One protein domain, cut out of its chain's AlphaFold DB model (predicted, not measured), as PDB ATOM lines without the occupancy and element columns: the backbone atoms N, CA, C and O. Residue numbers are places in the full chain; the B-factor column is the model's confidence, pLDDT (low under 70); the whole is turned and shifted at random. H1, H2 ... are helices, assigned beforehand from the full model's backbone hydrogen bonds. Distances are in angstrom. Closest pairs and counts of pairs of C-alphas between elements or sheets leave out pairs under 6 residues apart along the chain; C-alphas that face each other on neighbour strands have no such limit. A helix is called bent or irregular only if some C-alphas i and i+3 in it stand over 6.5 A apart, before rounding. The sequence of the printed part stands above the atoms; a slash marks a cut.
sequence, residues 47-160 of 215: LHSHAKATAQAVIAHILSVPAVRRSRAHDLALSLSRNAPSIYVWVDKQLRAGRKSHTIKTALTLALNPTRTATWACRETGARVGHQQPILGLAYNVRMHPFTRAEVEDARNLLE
ATOM      1  N   LEU A  47     185.754  89.944 103.947       88.19
ATOM      2  CA  LEU A  47     185.988  89.488 105.317       88.19
ATOM      3  C   LEU A  47     187.483  89.379 105.633       88.19
ATOM      4  O   LEU A  47     188.272  88.889 104.822       88.19
ATOM      5  N   HIS A  48     187.858  89.767 106.853       90.38
ATOM      6  CA  HIS A  48     189.248  89.712 107.314       90.38
ATOM      7  C   HIS A  48     189.780  88.275 107.431       90.38
ATOM      8  O   HIS A  48     190.950  88.027 107.147       90.38
ATOM      9  N   SER A  49     188.913  87.310 107.759       90.50
ATOM     10  CA  SER A  49     189.262  85.883 107.827       90.50
ATOM     11  C   SER A  49     189.866  85.356 106.521       90.50
ATOM     12  O   SER A  49     190.739  84.496 106.556       90.50
ATOM     13  N   HIS A  50     189.449  85.897 105.372       90.81
ATOM     14  CA  HIS A  50     189.913  85.457 104.053       90.81
ATOM     15  C   HIS A  50     191.090  86.304 103.535       90.81
ATOM     16  O   HIS A  50     191.739  85.933 102.560       90.81
ATOM     17  N   ALA A  51     191.406  87.434 104.180       89.94
ATOM     18  CA  ALA A  51     192.391  88.406 103.699       89.94
ATOM     19  C   ALA A  51     193.782  87.803 103.491       89.94
ATOM     20  O   ALA A  51     194.417  88.028 102.459       89.94
ATOM     21  N   LYS A  52     194.234  86.979 104.441       92.75
ATOM     22  CA  LYS A  52     195.540  86.319 104.364       92.75
ATOM     23  C   LYS A  52     195.603  85.283 103.241       92.75
ATOM     24  O   LYS A  52     196.558  85.309 102.466       92.75
ATOM     25  N   ALA A  53     194.596  84.415 103.136       92.00
ATOM     26  CA  ALA A  53     194.530  83.380 102.104       92.00
ATOM     27  C   ALA A  53     194.479  84.005 100.701       92.00
ATOM     28  O   ALA A  53     195.277  83.658  99.830       92.00
ATOM     29  N   THR A  54     193.633  85.020 100.507       91.56
ATOM     30  CA  THR A  54     193.536  85.743  99.234       91.56
ATOM     31  C   THR A  54     194.849  86.433  98.869       91.56
ATOM     32  O   THR A  54     195.304  86.312  97.734       91.56
ATOM     33  N   ALA A  55     195.501  87.115  99.815       93.50
ATOM     34  CA  ALA A  55     196.790  87.759  99.570       93.50
ATOM     35  C   ALA A  55     197.868  86.747  99.141       93.50
ATOM     36  O   ALA A  55     198.621  86.996  98.196       93.50
ATOM     37  N   GLN A  56     197.913  85.579  99.788       93.50
ATOM     38  CA  GLN A  56     198.818  84.490  99.419       93.50
ATOM     39  C   GLN A  56     198.510  83.926  98.028       93.50
ATOM     40  O   GLN A  56     199.441  83.729  97.246       93.50
ATOM     41  N   ALA A  57     197.235  83.751  97.677       91.00
ATOM     42  CA  ALA A  57     196.827  83.317  96.344       91.00
ATOM     43  C   ALA A  57     197.248  84.323  95.252       91.00
ATOM     44  O   ALA A  57     197.760  83.927  94.206       91.00
ATOM     45  N   VAL A  58     197.134  85.633  95.508       92.19
ATOM     46  CA  VAL A  58     197.622  86.681  94.588       92.19
ATOM     47  C   VAL A  58     199.146  86.616  94.426       92.19
ATOM     48  O   VAL A  58     199.656  86.743  93.310       92.19
ATOM     49  N   ILE A  59     199.885  86.403  95.520       93.38
ATOM     50  CA  ILE A  59     201.346  86.236  95.481       93.38
ATOM     51  C   ILE A  59     201.717  85.004  94.650       93.38
ATOM     52  O   ILE A  59     202.565  85.110  93.764       93.38
ATOM     53  N   ALA A  60     201.077  83.862  94.907       92.06
ATOM     54  CA  ALA A  60     201.313  82.618  94.182       92.06
ATOM     55  C   ALA A  60     201.035  82.791  92.683       92.06
ATOM     56  O   ALA A  60     201.875  82.437  91.856       92.06
ATOM     57  N   HIS A  61     199.921  83.440  92.334       90.25
ATOM     58  CA  HIS A  61     199.577  83.762  90.954       90.25
ATOM     59  C   HIS A  61     200.676  84.583  90.264       90.25
ATOM     60  O   HIS A  61     201.147  84.216  89.189       90.25
ATOM     61  N   ILE A  62     201.156  85.659  90.892       90.75
ATOM     62  CA  ILE A  62     202.184  86.525  90.291       90.75
ATOM     63  C   ILE A  62     203.536  85.812  90.176       90.75
ATOM     64  O   ILE A  62     204.249  85.995  89.187       90.75
ATOM     65  N   LEU A  63     203.891  84.978  91.155       91.25
ATOM     66  CA  LEU A  63     205.122  84.193  91.115       91.25
ATOM     67  C   LEU A  63     205.070  83.064  90.079       91.25
ATOM     68  O   LEU A  63     206.117  82.759  89.506       91.25
ATOM     69  N   SER A  64     203.883  82.516  89.791       90.62
ATOM     70  CA  SER A  64     203.682  81.479  88.768       90.62
ATOM     71  C   SER A  64     204.004  81.958  87.348       90.62
ATOM     72  O   SER A  64     204.350  81.150  86.488       90.62
ATOM     73  N   VAL A  65     203.958  83.275  87.097       87.56
ATOM     74  CA  VAL A  65     204.376  83.861  85.819       87.56
ATOM     75  C   VAL A  65     205.903  83.743  85.689       87.56
ATOM     76  O   VAL A  65     206.626  84.322  86.515       87.56
ATOM     77  N   PRO A  66     206.428  83.054  84.654       88.69
ATOM     78  CA  PRO A  66     207.868  82.925  84.441       88.69
ATOM     79  C   PRO A  66     208.538  84.292  84.309       88.69
ATOM     80  O   PRO A  66     207.992  85.174  83.650       88.69
ATOM     81  N   ALA A  67     209.744  84.459  84.866       88.38
ATOM     82  CA  ALA A  67     210.450  85.747  84.883       88.38
ATOM     83  C   ALA A  67     210.573  86.397  83.490       88.38
ATOM     84  O   ALA A  67     210.349  87.591  83.348       88.38
ATOM     85  N   VAL A  68     210.814  85.597  82.444       90.38
ATOM     86  CA  VAL A  68     210.928  86.059  81.044       90.38
ATOM     87  C   VAL A  68     209.614  86.645  80.498       90.38
ATOM     88  O   VAL A  68     209.624  87.432  79.558       90.38
ATOM     89  N   ARG A  69     208.469  86.273  81.084       87.81
ATOM     90  CA  ARG A  69     207.125  86.736  80.699       87.81
ATOM     91  C   ARG A  69     206.540  87.761  81.674       87.81
ATOM     92  O   ARG A  69     205.426  88.237  81.449       87.81
ATOM     93  N   ARG A  70     207.248  88.104  82.756       88.31
ATOM     94  CA  ARG A  70     206.773  89.105  83.716       88.31
ATOM     95  C   ARG A  70     206.774  90.479  83.065       88.31
ATOM     96  O   ARG A  70     207.732  90.906  82.430       88.31
ATOM     97  N   SER A  71     205.660  91.182  83.219       89.31
ATOM     98  CA  SER A  71     205.603  92.597  82.859       89.31
ATOM     99  C   SER A  71     206.286  93.446  83.933       89.31
ATOM    100  O   SER A  71     206.359  93.051  85.097       89.31
ATOM    101  N   ARG A  72     206.669  94.680  83.581       90.50
ATOM    102  CA  ARG A  72     207.248  95.649  84.533       90.50
ATOM    103  C   ARG A  72     206.368  95.892  85.764       90.50
ATOM    104  O   ARG A  72     206.884  96.231  86.823       90.50
ATOM    105  N   ALA A  73     205.049  95.739  85.637       90.69
ATOM    106  CA  ALA A  73     204.125  95.833  86.763       90.69
ATOM    107  C   ALA A  73     204.287  94.669  87.757       90.69
ATOM    108  O   ALA A  73     204.236  94.912  88.961       90.69
ATOM    109  N   HIS A  74     204.519  93.442  87.277       92.44
ATOM    110  CA  HIS A  74     204.789  92.284  88.137       92.44
ATOM    111  C   HIS A  74     206.102  92.475  88.896       92.44
ATOM    112  O   HIS A  74     206.131  92.342  90.118       92.44
ATOM    113  N   ASP A  75     207.163  92.871  88.191       94.38
ATOM    114  CA  ASP A  75     208.471  93.111  88.808       94.38
ATOM    115  C   ASP A  75     208.400  94.244  89.835       94.38
ATOM    116  O   ASP A  75     208.907  94.115  90.950       94.38
ATOM    117  N   LEU A  76     207.690  95.332  89.508       94.38
ATOM    118  CA  LEU A  76     207.449  96.416  90.453       94.38
ATOM    119  C   LEU A  76     206.705  95.914  91.697       94.38
ATOM    120  O   LEU A  76     207.136  96.204  92.809       94.38
ATOM    121  N   ALA A  77     205.626  95.148  91.534       95.44
ATOM    122  CA  ALA A  77     204.845  94.640  92.659       95.44
ATOM    123  C   ALA A  77     205.666  93.747  93.602       95.44
ATOM    124  O   ALA A  77     205.517  93.862  94.820       95.44
ATOM    125  N   LEU A  78     206.545  92.909  93.042       94.50
ATOM    126  CA  LEU A  78     207.442  92.018  93.784       94.50
ATOM    127  C   LEU A  78     208.607  92.768  94.447       94.50
ATOM    128  O   LEU A  78     209.049  92.375  95.523       94.50
ATOM    129  N   SER A  79     209.086  93.855  93.833       94.38
ATOM    130  CA  SER A  79     210.145  94.699  94.407       94.38
ATOM    131  C   SER A  79     209.669  95.533  95.606       94.38
ATOM    132  O   SER A  79     210.470  95.957  96.440       94.38
ATOM    133  N   LEU A  80     208.361  95.786  95.706       94.50
ATOM    134  CA  LEU A  80     207.763  96.563  96.785       94.50
ATOM    135  C   LEU A  80     207.559  95.721  98.053       94.50
ATOM    136  O   LEU A  80     207.170  94.557  98.028       94.50
ATOM    137  N   SER A  81     207.772  96.359  99.203       91.50
ATOM    138  CA  SER A  81     207.592  95.739 100.519       91.50
ATOM    139  C   SER A  81     206.145  95.292 100.764       91.50
ATOM    140  O   SER A  81     205.201  96.027 100.475       91.50
ATOM    141  N   ARG A  82     205.997  94.105 101.363       92.31
ATOM    142  CA  ARG A  82     204.714  93.455 101.692       92.31
ATOM    143  C   ARG A  82     204.400  93.436 103.197       92.31
ATOM    144  O   ARG A  82     203.517  92.723 103.642       92.31
ATOM    145  N   ASN A  83     205.136  94.221 103.984       89.00
ATOM    146  CA  ASN A  83     205.098  94.164 105.451       89.00
ATOM    147  C   ASN A  83     204.294  95.332 106.043       89.00
ATOM    148  O   ASN A  83     204.647  95.846 107.102       89.00
ATOM    149  N   ALA A  84     203.288  95.835 105.324       90.56
ATOM    150  CA  ALA A  84     202.486  96.941 105.827       90.56
ATOM    151  C   ALA A  84     201.385  96.380 106.745       90.56
ATOM    152  O   ALA A  84     200.569  95.595 106.272       90.56
ATOM    153  N   PRO A  85     201.342  96.765 108.035       88.50
ATOM    154  CA  PRO A  85     200.346  96.245 108.973       88.50
ATOM    155  C   PRO A  85     198.934  96.784 108.710       88.50
ATOM    156  O   PRO A  85     197.964  96.192 109.160       88.50
ATOM    157  N   SER A  86     198.806  97.902 107.988       91.69
ATOM    158  CA  SER A  86     197.522  98.469 107.574       91.69
ATOM    159  C   SER A  86     197.639  99.169 106.224       91.69
ATOM    160  O   SER A  86     198.733  99.573 105.801       91.69
ATOM    161  N   ILE A  87     196.495  99.366 105.565       93.06
ATOM    162  CA  ILE A  87     196.419 100.105 104.302       93.06
ATOM    163  C   ILE A  87     196.930 101.546 104.452       93.06
ATOM    164  O   ILE A  87     197.567 102.075 103.547       93.06
ATOM    165  N   TYR A  88     196.747 102.161 105.622       92.25
ATOM    166  CA  TYR A  88     197.216 103.514 105.919       92.25
ATOM    167  C   TYR A  88     198.734 103.619 105.940       92.25
ATOM    168  O   TYR A  88     199.305 104.507 105.306       92.25
ATOM    169  N   VAL A  89     199.391 102.668 106.607       91.75
ATOM    170  CA  VAL A  89     200.856 102.583 106.619       91.75
ATOM    171  C   VAL A  89     201.379 102.307 105.212       91.75
ATOM    172  O   VAL A  89     202.408 102.856 104.810       91.75
ATOM    173  N   TRP A  90     200.659 101.498 104.429       95.69
ATOM    174  CA  TRP A  90     200.998 101.280 103.028       95.69
ATOM    175  C   TRP A  90     200.916 102.578 102.210       95.69
ATOM    176  O   TRP A  90     201.878 102.909 101.514       95.69
ATOM    177  N   VAL A  91     199.822 103.340 102.322       93.00
ATOM    178  CA  VAL A  91     199.626 104.619 101.613       93.00
ATOM    179  C   VAL A  91     200.698 105.638 102.000       93.00
ATOM    180  O   VAL A  91     201.337 106.205 101.110       93.00
ATOM    181  N   ASP A  92     200.952 105.834 103.296       90.56
ATOM    182  CA  ASP A  92     201.981 106.761 103.788       90.56
ATOM    183  C   ASP A  92     203.370 106.386 103.250       90.56
ATOM    184  O   ASP A  92     204.106 107.230 102.734       90.56
ATOM    185  N   LYS A  93     203.704 105.090 103.235       91.62
ATOM    186  CA  LYS A  93     204.955 104.605 102.641       91.62
ATOM    187  C   LYS A  93     205.073 104.954 101.155       91.62
ATOM    188  O   LYS A  93     206.151 105.358 100.717       91.62
ATOM    189  N   GLN A  94     203.995 104.829 100.375       93.56
ATOM    190  CA  GLN A  94     204.017 105.210  98.958       93.56
ATOM    191  C   GLN A  94     204.178 106.724  98.771       93.56
ATOM    192  O   GLN A  94     204.930 107.153  97.890       93.56
ATOM    193  N   LEU A  95     203.519 107.533  99.605       89.69
ATOM    194  CA  LEU A  95     203.654 108.992  99.586       89.69
ATOM    195  C   LEU A  95     205.088 109.424  99.921       89.69
ATOM    196  O   LEU A  95     205.676 110.213  99.180       89.69
ATOM    197  N   ARG A  96     205.700 108.845 100.964       88.69
ATOM    198  CA  ARG A  96     207.107 109.097 101.334       88.69
ATOM    199  C   ARG A  96     208.096 108.652 100.258       88.69
ATOM    200  O   ARG A  96     209.131 109.285 100.079       88.69
ATOM    201  N   ALA A  97     207.762 107.612  99.495       88.25
ATOM    202  CA  ALA A  97     208.527 107.191  98.321       88.25
ATOM    203  C   ALA A  97     208.364 108.134  97.105       88.25
ATOM    204  O   ALA A  97     208.873 107.844  96.021       88.25
ATOM    205  N   GLY A  98     207.641 109.251  97.250       86.81
ATOM    206  CA  GLY A  98     207.445 110.260  96.211       86.81
ATOM    207  C   GLY A  98     206.349 109.918  95.199       86.81
ATOM    208  O   GLY A  98     206.258 110.565  94.150       86.81
ATOM    209  N   ARG A  99     205.508 108.907  95.462       90.00
ATOM    210  CA  ARG A  99     204.347 108.617  94.608       90.00
ATOM    211  C   ARG A  99     203.283 109.689  94.818       90.00
ATOM    212  O   ARG A  99     203.002 110.107  95.934       90.00
ATOM    213  N   LYS A 100     202.671 110.136  93.723       88.81
ATOM    214  CA  LYS A 100     201.629 111.166  93.769       88.81
ATOM    215  C   LYS A 100     200.319 110.555  94.269       88.81
ATOM    216  O   LYS A 100     199.965 109.456  93.845       88.81
ATOM    217  N   SER A 101     199.559 111.303  95.070       89.25
ATOM    218  CA  SER A 101     198.280 110.856  95.644       89.25
ATOM    219  C   SER A 101     197.308 110.327  94.589       89.25
ATOM    220  O   SER A 101     196.690 109.289  94.790       89.25
ATOM    221  N   HIS A 102     197.235 110.970  93.418       88.12
ATOM    222  CA  HIS A 102     196.378 110.495  92.330       88.12
ATOM    223  C   HIS A 102     196.813 109.128  91.783       88.12
ATOM    224  O   HIS A 102     195.959 108.312  91.478       88.12
ATOM    225  N   THR A 103     198.119 108.841  91.686       91.25
ATOM    226  CA  THR A 103     198.620 107.533  91.228       91.25
ATOM    227  C   THR A 103     198.226 106.437  92.211       91.25
ATOM    228  O   THR A 103     197.806 105.360  91.795       91.25
ATOM    229  N   ILE A 104     198.332 106.734  93.508       93.81
ATOM    230  CA  ILE A 104     197.922 105.829  94.584       93.81
ATOM    231  C   ILE A 104     196.406 105.615  94.520       93.81
ATOM    232  O   ILE A 104     195.967 104.471  94.491       93.81
ATOM    233  N   LYS A 105     195.610 106.685  94.387       93.19
ATOM    234  CA  LYS A 105     194.149 106.597  94.243       93.19
ATOM    235  C   LYS A 105     193.759 105.723  93.051       93.19
ATOM    236  O   LYS A 105     192.964 104.805  93.212       93.19
ATOM    237  N   THR A 106     194.353 105.944  91.876       93.19
ATOM    238  CA  THR A 106     194.094 105.116  90.688       93.19
ATOM    239  C   THR A 106     194.480 103.653  90.913       93.19
ATOM    240  O   THR A 106     193.752 102.761  90.482       93.19
ATOM    241  N   ALA A 107     195.595 103.390  91.600       95.06
ATOM    242  CA  ALA A 107     196.019 102.033  91.923       95.06
ATOM    243  C   ALA A 107     195.046 101.336  92.885       95.06
ATOM    244  O   ALA A 107     194.695 100.186  92.640       95.06
ATOM    245  N   LEU A 108     194.554 102.024  93.920       95.81
ATOM    246  CA  LEU A 108     193.538 101.490  94.837       95.81
ATOM    247  C   LEU A 108     192.217 101.215  94.104       95.81
ATOM    248  O   LEU A 108     191.638 100.142  94.256       95.81
ATOM    249  N   THR A 109     191.777 102.127  93.230       94.19
ATOM    250  CA  THR A 109     190.595 101.920  92.375       94.19
ATOM    251  C   THR A 109     190.741 100.682  91.491       94.19
ATOM    252  O   THR A 109     189.791  99.911  91.346       94.19
ATOM    253  N   LEU A 110     191.924 100.471  90.912       92.50
ATOM    254  CA  LEU A 110     192.207  99.308  90.076       92.50
ATOM    255  C   LEU A 110     192.330  98.017  90.897       92.50
ATOM    256  O   LEU A 110     191.860  96.970  90.464       92.50
ATOM    257  N   ALA A 111     192.902  98.085  92.100       94.62
ATOM    258  CA  ALA A 111     193.013  96.949  93.012       94.62
ATOM    259  C   ALA A 111     191.631  96.403  93.419       94.62
ATOM    260  O   ALA A 111     191.442  95.189  93.487       94.62
ATOM    261  N   LEU A 112     190.653  97.296  93.611       93.44
ATOM    262  CA  LEU A 112     189.252  96.960  93.888       93.44
ATOM    263  C   LEU A 112     188.500  96.375  92.681       93.44
ATOM    264  O   LEU A 112     187.454  95.747  92.870       93.44
ATOM    265  N   ASN A 113     189.005  96.596  91.461       90.31
ATOM    266  CA  ASN A 113     188.357  96.244  90.194       90.31
ATOM    267  C   ASN A 113     189.352  95.554  89.241       90.31
ATOM    268  O   ASN A 113     189.694  96.103  88.190       90.31
ATOM    269  N   PRO A 114     189.833  94.349  89.587       85.94
ATOM    270  CA  PRO A 114     190.971  93.726  88.914       85.94
ATOM    271  C   PRO A 114     190.710  93.284  87.468       85.94
ATOM    272  O   PRO A 114     191.660  93.057  86.727       85.94
ATOM    273  N   THR A 115     189.444  93.176  87.058       85.44
ATOM    274  CA  THR A 115     189.033  92.864  85.678       85.44
ATOM    275  C   THR A 115     189.014  94.093  84.767       85.44
ATOM    276  O   THR A 115     188.868  93.967  83.551       85.44
ATOM    277  N   ARG A 116     189.136  95.301  85.330       86.75
ATOM    278  CA  ARG A 116     189.133  96.555  84.573       86.75
ATOM    279  C   ARG A 116     190.543  96.934  84.135       86.75
ATOM    280  O   ARG A 116     191.547  96.512  84.700       86.75
ATOM    281  N   THR A 117     190.624  97.784  83.120       86.25
ATOM    282  CA  THR A 117     191.899  98.275  82.598       86.25
ATOM    283  C   THR A 117     192.429  99.455  83.416       86.25
ATOM    284  O   THR A 117     191.674 100.238  83.999       86.25
ATOM    285  N   ALA A 118     193.747  99.672  83.373       85.38
ATOM    286  CA  ALA A 118     194.352 100.881  83.934       85.38
ATOM    287  C   ALA A 118     193.813 102.165  83.271       85.38
ATOM    288  O   ALA A 118     193.689 103.190  83.934       85.38
ATOM    289  N   THR A 119     193.446 102.116  81.981       85.69
ATOM    290  CA  THR A 119     192.805 103.246  81.283       85.69
ATOM    291  C   THR A 119     191.449 103.599  81.880       85.69
ATOM    292  O   THR A 119     191.172 104.782  82.061       85.69
ATOM    293  N   TRP A 120     190.629 102.598  82.215       88.69
ATOM    294  CA  TRP A 120     189.362 102.803  82.913       88.69
ATOM    295  C   TRP A 120     189.601 103.441  84.284       88.69
ATOM    296  O   TRP A 120     189.052 104.503  84.558       88.69
ATOM    297  N   ALA A 121     190.514 102.891  85.091       86.06
ATOM    298  CA  ALA A 121     190.803 103.435  86.419       86.06
ATOM    299  C   ALA A 121     191.326 104.884  86.355       86.06
ATOM    300  O   ALA A 121     190.966 105.719  87.188       86.06
ATOM    301  N   CYS A 122     192.156 105.212  85.358       86.44
ATOM    302  CA  CYS A 122     192.602 106.583  85.114       86.44
ATOM    303  C   CYS A 122     191.426 107.520  84.808       86.44
ATOM    304  O   CYS A 122     191.392 108.617  85.355       86.44
ATOM    305  N   ARG A 123     190.454 107.096  83.987       85.81
ATOM    306  CA  ARG A 123     189.247 107.889  83.692       85.81
ATOM    307  C   ARG A 123     188.401 108.113  84.943       85.81
ATOM    308  O   ARG A 123     188.093 109.260  85.237       85.81
ATOM    309  N   GLU A 124     188.136 107.059  85.713       86.44
ATOM    310  CA  GLU A 124     187.367 107.133  86.970       86.44
ATOM    311  C   GLU A 124     187.984 108.089  87.995       86.44
ATOM    312  O   GLU A 124     187.294 108.735  88.773       86.44
ATOM    313  N   THR A 125     189.313 108.193  88.006       84.94
ATOM    314  CA  THR A 125     190.041 109.036  88.964       84.94
ATOM    315  C   THR A 125     190.475 110.387  88.393       84.94
ATOM    316  O   THR A 125     191.130 111.157  89.095       84.94
ATOM    317  N   GLY A 126     190.144 110.689  87.131       80.25
ATOM    318  CA  GLY A 126     190.568 111.912  86.436       80.25
ATOM    319  C   GLY A 126     192.077 111.997  86.147       80.25
ATOM    320  O   GLY A 126     192.601 113.077  85.865       80.25
ATOM    321  N   ALA A 127     192.806 110.881  86.230       74.88
ATOM    322  CA  ALA A 127     194.245 110.813  85.997       74.88
ATOM    323  C   ALA A 127     194.594 110.689  84.500       74.88
ATOM    324  O   ALA A 127     193.882 110.072  83.708       74.88
ATOM    325  N   ARG A 128     195.754 111.233  84.102       75.19
ATOM    326  CA  ARG A 128     196.294 111.057  82.742       75.19
ATOM    327  C   ARG A 128     196.950 109.681  82.588       75.19
ATOM    328  O   ARG A 128     197.635 109.203  83.486       75.19
ATOM    329  N   VAL A 129     196.823 109.098  81.398       68.88
ATOM    330  CA  VAL A 129     197.203 107.706  81.075       68.88
ATOM    331  C   VAL A 129     198.730 107.463  81.000       68.88
ATOM    332  O   VAL A 129     199.178 106.348  80.771       68.88
ATOM    333  N   GLY A 130     199.577 108.464  81.257       71.06
ATOM    334  CA  GLY A 130     201.036 108.360  81.071       71.06
ATOM    335  C   GLY A 130     201.789 107.415  82.026       71.06
ATOM    336  O   GLY A 130     202.967 107.149  81.804       71.06
ATOM    337  N   HIS A 131     201.155 106.900  83.088       72.75
ATOM    338  CA  HIS A 131     201.824 106.124  84.150       72.75
ATOM    339  C   HIS A 131     201.137 104.786  84.478       72.75
ATOM    340  O   HIS A 131     201.025 104.406  85.642       72.75
ATOM    341  N   GLN A 132     200.690 104.042  83.462       84.25
ATOM    342  CA  GLN A 132     199.972 102.771  83.659       84.25
ATOM    343  C   GLN A 132     200.777 101.699  84.409       84.25
ATOM    344  O   GLN A 132     200.226 101.026  85.276       84.25
ATOM    345  N   GLN A 133     202.071 101.535  84.108       87.19
ATOM    346  CA  GLN A 133     202.891 100.469  84.707       87.19
ATOM    347  C   GLN A 133     203.048 100.627  86.235       87.19
ATOM    348  O   GLN A 133     202.783  99.663  86.951       87.19
ATOM    349  N   PRO A 134     203.383 101.822  86.774       90.88
ATOM    350  CA  PRO A 134     203.347 102.060  88.217       90.88
ATOM    351  C   PRO A 134     201.982 101.819  88.862       90.88
ATOM    352  O   PRO A 134     201.925 101.244  89.941       90.88
ATOM    353  N   ILE A 135     200.893 102.237  88.210       92.38
ATOM    354  CA  ILE A 135     199.527 102.043  88.723       92.38
ATOM    355  C   ILE A 135     199.217 100.551  88.852       92.38
ATOM    356  O   ILE A 135     198.764 100.112  89.904       92.38
ATOM    357  N   LEU A 136     199.510  99.770  87.809       91.75
ATOM    358  CA  LEU A 136     199.319  98.321  87.806       91.75
ATOM    359  C   LEU A 136     200.179  97.634  88.868       91.75
ATOM    360  O   LEU A 136     199.667  96.826  89.634       91.75
ATOM    361  N   GLY A 137     201.465  97.981  88.962       93.88
ATOM    362  CA  GLY A 137     202.352  97.374  89.953       93.88
ATOM    363  C   GLY A 137     201.951  97.704  91.391       93.88
ATOM    364  O   GLY A 137     201.988  96.830  92.254       93.88
ATOM    365  N   LEU A 138     201.491  98.932  91.650       95.69
ATOM    366  CA  LEU A 138     200.924  99.299  92.948       95.69
ATOM    367  C   LEU A 138     199.620  98.544  93.225       95.69
ATOM    368  O   LEU A 138     199.456  98.034  94.328       95.69
ATOM    369  N   ALA A 139     198.728  98.416  92.241       95.50
ATOM    370  CA  ALA A 139     197.474  97.683  92.397       95.50
ATOM    371  C   ALA A 139     197.709  96.199  92.722       95.50
ATOM    372  O   ALA A 139     197.067  95.654  93.618       95.50
ATOM    373  N   TYR A 140     198.666  95.554  92.047       94.94
ATOM    374  CA  TYR A 140     199.091  94.199  92.393       94.94
ATOM    375  C   TYR A 140     199.684  94.137  93.796       94.94
ATOM    376  O   TYR A 140     199.294  93.266  94.565       94.94
ATOM    377  N   ASN A 141     200.580  95.065  94.149       97.00
ATOM    378  CA  ASN A 141     201.198  95.068  95.468       97.00
ATOM    379  C   ASN A 141     200.153  95.200  96.582       97.00
ATOM    380  O   ASN A 141     200.208  94.406  97.508       97.00
ATOM    381  N   VAL A 142     199.172  96.108  96.465       96.94
ATOM    382  CA  VAL A 142     198.063  96.248  97.434       96.94
ATOM    383  C   VAL A 142     197.345  94.917  97.651       96.94
ATOM    384  O   VAL A 142     197.099  94.534  98.787       96.94
ATOM    385  N   ARG A 143     197.063  94.181  96.571       95.12
ATOM    386  CA  ARG A 143     196.366  92.886  96.619       95.12
ATOM    387  C   ARG A 143     197.208  91.747  97.198       95.12
ATOM    388  O   ARG A 143     196.659  90.694  97.496       95.12
ATOM    389  N   MET A 144     198.519  91.939  97.347       95.69
ATOM    390  CA  MET A 144     199.408  91.009  98.053       95.69
ATOM    391  C   MET A 144     199.443  91.251  99.570       95.69
ATOM    392  O   MET A 144     200.139  90.517 100.271       95.69
ATOM    393  N   HIS A 145     198.755  92.273 100.086       96.69
ATOM    394  CA  HIS A 145     198.599  92.490 101.528       96.69
ATOM    395  C   HIS A 145     197.259  91.924 102.003       96.69
ATOM    396  O   HIS A 145     196.295  91.920 101.234       96.69
ATOM    397  N   PRO A 146     197.164  91.488 103.270       95.81
ATOM    398  CA  PRO A 146     195.931  90.973 103.857       95.81
ATOM    399  C   PRO A 146     194.970  92.116 104.232       95.81
ATOM    400  O   PRO A 146     194.531  92.219 105.372       95.81
ATOM    401  N   PHE A 147     194.657  92.983 103.270       95.50
ATOM    402  CA  PHE A 147     193.669  94.043 103.428       95.50
ATOM    403  C   PHE A 147     192.302  93.575 102.943       95.50
ATOM    404  O   PHE A 147     192.179  92.807 101.987       95.50
ATOM    405  N   THR A 148     191.269  94.078 103.593       94.06
ATOM    406  CA  THR A 148     189.878  93.896 103.200       94.06
ATOM    407  C   THR A 148     189.456  94.951 102.186       94.06
ATOM    408  O   THR A 148     190.065  96.013 102.031       94.06
ATOM    409  N   ARG A 149     188.356  94.670 101.491       94.75
ATOM    410  CA  ARG A 149     187.763  95.586 100.524       94.75
ATOM    411  C   ARG A 149     187.389  96.922 101.172       94.75
ATOM    412  O   ARG A 149     187.682  97.961 100.588       94.75
ATOM    413  N   ALA A 150     186.805  96.880 102.371       92.50
ATOM    414  CA  ALA A 150     186.382  98.065 103.111       92.50
ATOM    415  C   ALA A 150     187.568  98.980 103.454       92.50
ATOM    416  O   ALA A 150     187.509 100.174 103.188       92.50
ATOM    417  N   GLU A 151     188.677  98.421 103.949       92.75
ATOM    418  CA  GLU A 151     189.895  99.192 104.253       92.75
ATOM    419  C   GLU A 151     190.465  99.881 103.005       92.75
ATOM    420  O   GLU A 151     190.885 101.036 103.044       92.75
ATOM    421  N   VAL A 152     190.468  99.181 101.869       94.88
ATOM    422  CA  VAL A 152     190.976  99.726 100.604       94.88
ATOM    423  C   VAL A 152     190.048 100.806 100.039       94.88
ATOM    424  O   VAL A 152     190.534 101.799  99.492       94.88
ATOM    425  N   GLU A 153     188.729 100.648 100.176       93.94
ATOM    426  CA  GLU A 153     187.743 101.676  99.821       93.94
ATOM    427  C   GLU A 153     187.880 102.920 100.707       93.94
ATOM    428  O   GLU A 153     187.918 104.031 100.179       93.94
ATOM    429  N   ASP A 154     188.048 102.741 102.017       91.19
ATOM    430  CA  ASP A 154     188.249 103.821 102.988       91.19
ATOM    431  C   ASP A 154     189.519 104.628 102.668       91.19
ATOM    432  O   ASP A 154     189.474 105.838 102.425       91.19
ATOM    433  N   ALA A 155     190.652 103.943 102.479       90.50
ATOM    434  CA  ALA A 155     191.904 104.579 102.077       90.50
ATOM    435  C   ALA A 155     191.811 105.301 100.719       90.50
ATOM    436  O   ALA A 155     192.412 106.361 100.532       90.50
ATOM    437  N   ARG A 156     191.052 104.757  99.757       92.06
ATOM    438  CA  ARG A 156     190.805 105.409  98.461       92.06
ATOM    439  C   ARG A 156     189.993 106.694  98.631       92.06
ATOM    440  O   ARG A 156     190.298 107.682  97.959       92.06
ATOM    441  N   ASN A 157     188.974 106.676  99.485       88.19
ATOM    442  CA  ASN A 157     188.099 107.821  99.737       88.19
ATOM    443  C   ASN A 157     188.837 108.921 100.513       88.19
ATOM    444  O   ASN A 157     188.693 110.094 100.199       88.19
ATOM    445  N   LEU A 158     189.745 108.571 101.426       84.50
ATOM    446  CA  LEU A 158     190.586 109.549 102.131       84.50
ATOM    447  C   LEU A 158     191.533 110.325 101.202       84.50
ATOM    448  O   LEU A 158     191.930 111.453 101.496       84.50
ATOM    449  N   LEU A 159     191.851 109.769 100.031       81.81
ATOM    450  CA  LEU A 159     192.608 110.470  98.994       81.81
ATOM    451  C   LEU A 159     191.754 111.491  98.203       81.81
ATOM    452  O   LEU A 159     192.293 112.151  97.310       81.81
ATOM    453  N   GLU A 160     190.459 111.670  98.516       59.19
ATOM    454  CA  GLU A 160     189.565 112.668  97.886       59.19
ATOM    455  C   GLU A 160     189.881 114.130  98.211       59.19
ATOM    456  O   GLU A 160     189.385 115.023  97.530       59.19
TER     457      GLU A 160
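Overview. This is residues 47 to 160 of the 215 residues of an uncharacterized protein of Euryarchaeota archaeon (UniProt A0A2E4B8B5). Two crossing helices, H4 and H6, make the core of a rounded helical body, with H2 packed on the side of H6 away from H4. H7 runs beside H4, H5 packs on both H4 and H6, H3 lies at the edge near H4 and H7, and the long helix H1 runs past the end of H6, meeting it with residues 55 to 58 alone. The printed part has 114 residues with seven named helices, H1 to H7 in order, and no named strand: the class is all helix. It is compact, with a radius of gyration of the C-alphas of 13.1 A and spans of 33 by 33 by 27 A.

Along the chain. H1, residues 48 to 64, begins at C-alpha 48 (189.248, 89.712, 107.314) and is 24.9 A long; it is irregular, with C-alphas 49 and 52 7.2 A apart. H2 is residues 72 to 79, H3 residues 87 to 96, H4 residues 101 to 111, 15.1 A long, and H5 residues 118 to 124. H6, residues 129 to 143, is 21.5 A long and irregular, with C-alphas 130 and 133 8.9 A apart. H7, residues 149 to 160, is 17.4 A long and ends at C-alpha 160 (189.565, 112.668, 97.886).

Arrangement. H4 and H6 are the hubs, touching 4 helices each. They touch each other at a steep tilt of 58 degrees, closest at the C-alphas of Ala 111 and Ala 139, 4.6 A. H2 touches H6 at a steep tilt of 39 degrees, the same way, closest at the C-alphas of Ala 73 and Gly 137, 4.0 A. H1 and H6 only just touch, with 3 pairs of C-alphas within 8 A, the closest those of Ala 55 and Arg 143, 5.9 A. H5 touches H4, closest at the C-alphas of Thr 106 and Ala 121, 5.6 A. H3, H4 and H7 form an up and down bundle, each running against the one before it. H4 and H7 touch at a shallow tilt of 25 degrees, opposite ways, closest at the C-alphas of Lys 105 and Arg 156, 5.5 A. H3 and H4, a helical hairpin, only just touch, with 3 pairs of C-alphas within 8 A, the closest those of Leu 95 and Ser 101, 6.9 A. H1 and H7 are apart. Every O i to N i+4 pair is within hydrogen-bond range in H2, H3, H4 and H5; in H1 it is 11 of 13, in H6 9 of 11 and in H7 7 of 8.

Size, cuts and confidence. The two C-alphas farthest apart are those of Val 68 and Glu 160, 38.1 A. The printed part has no cut, and no link is long. The mean pLDDT of the printed part is 90.0; residues 129 and 160 are under 70.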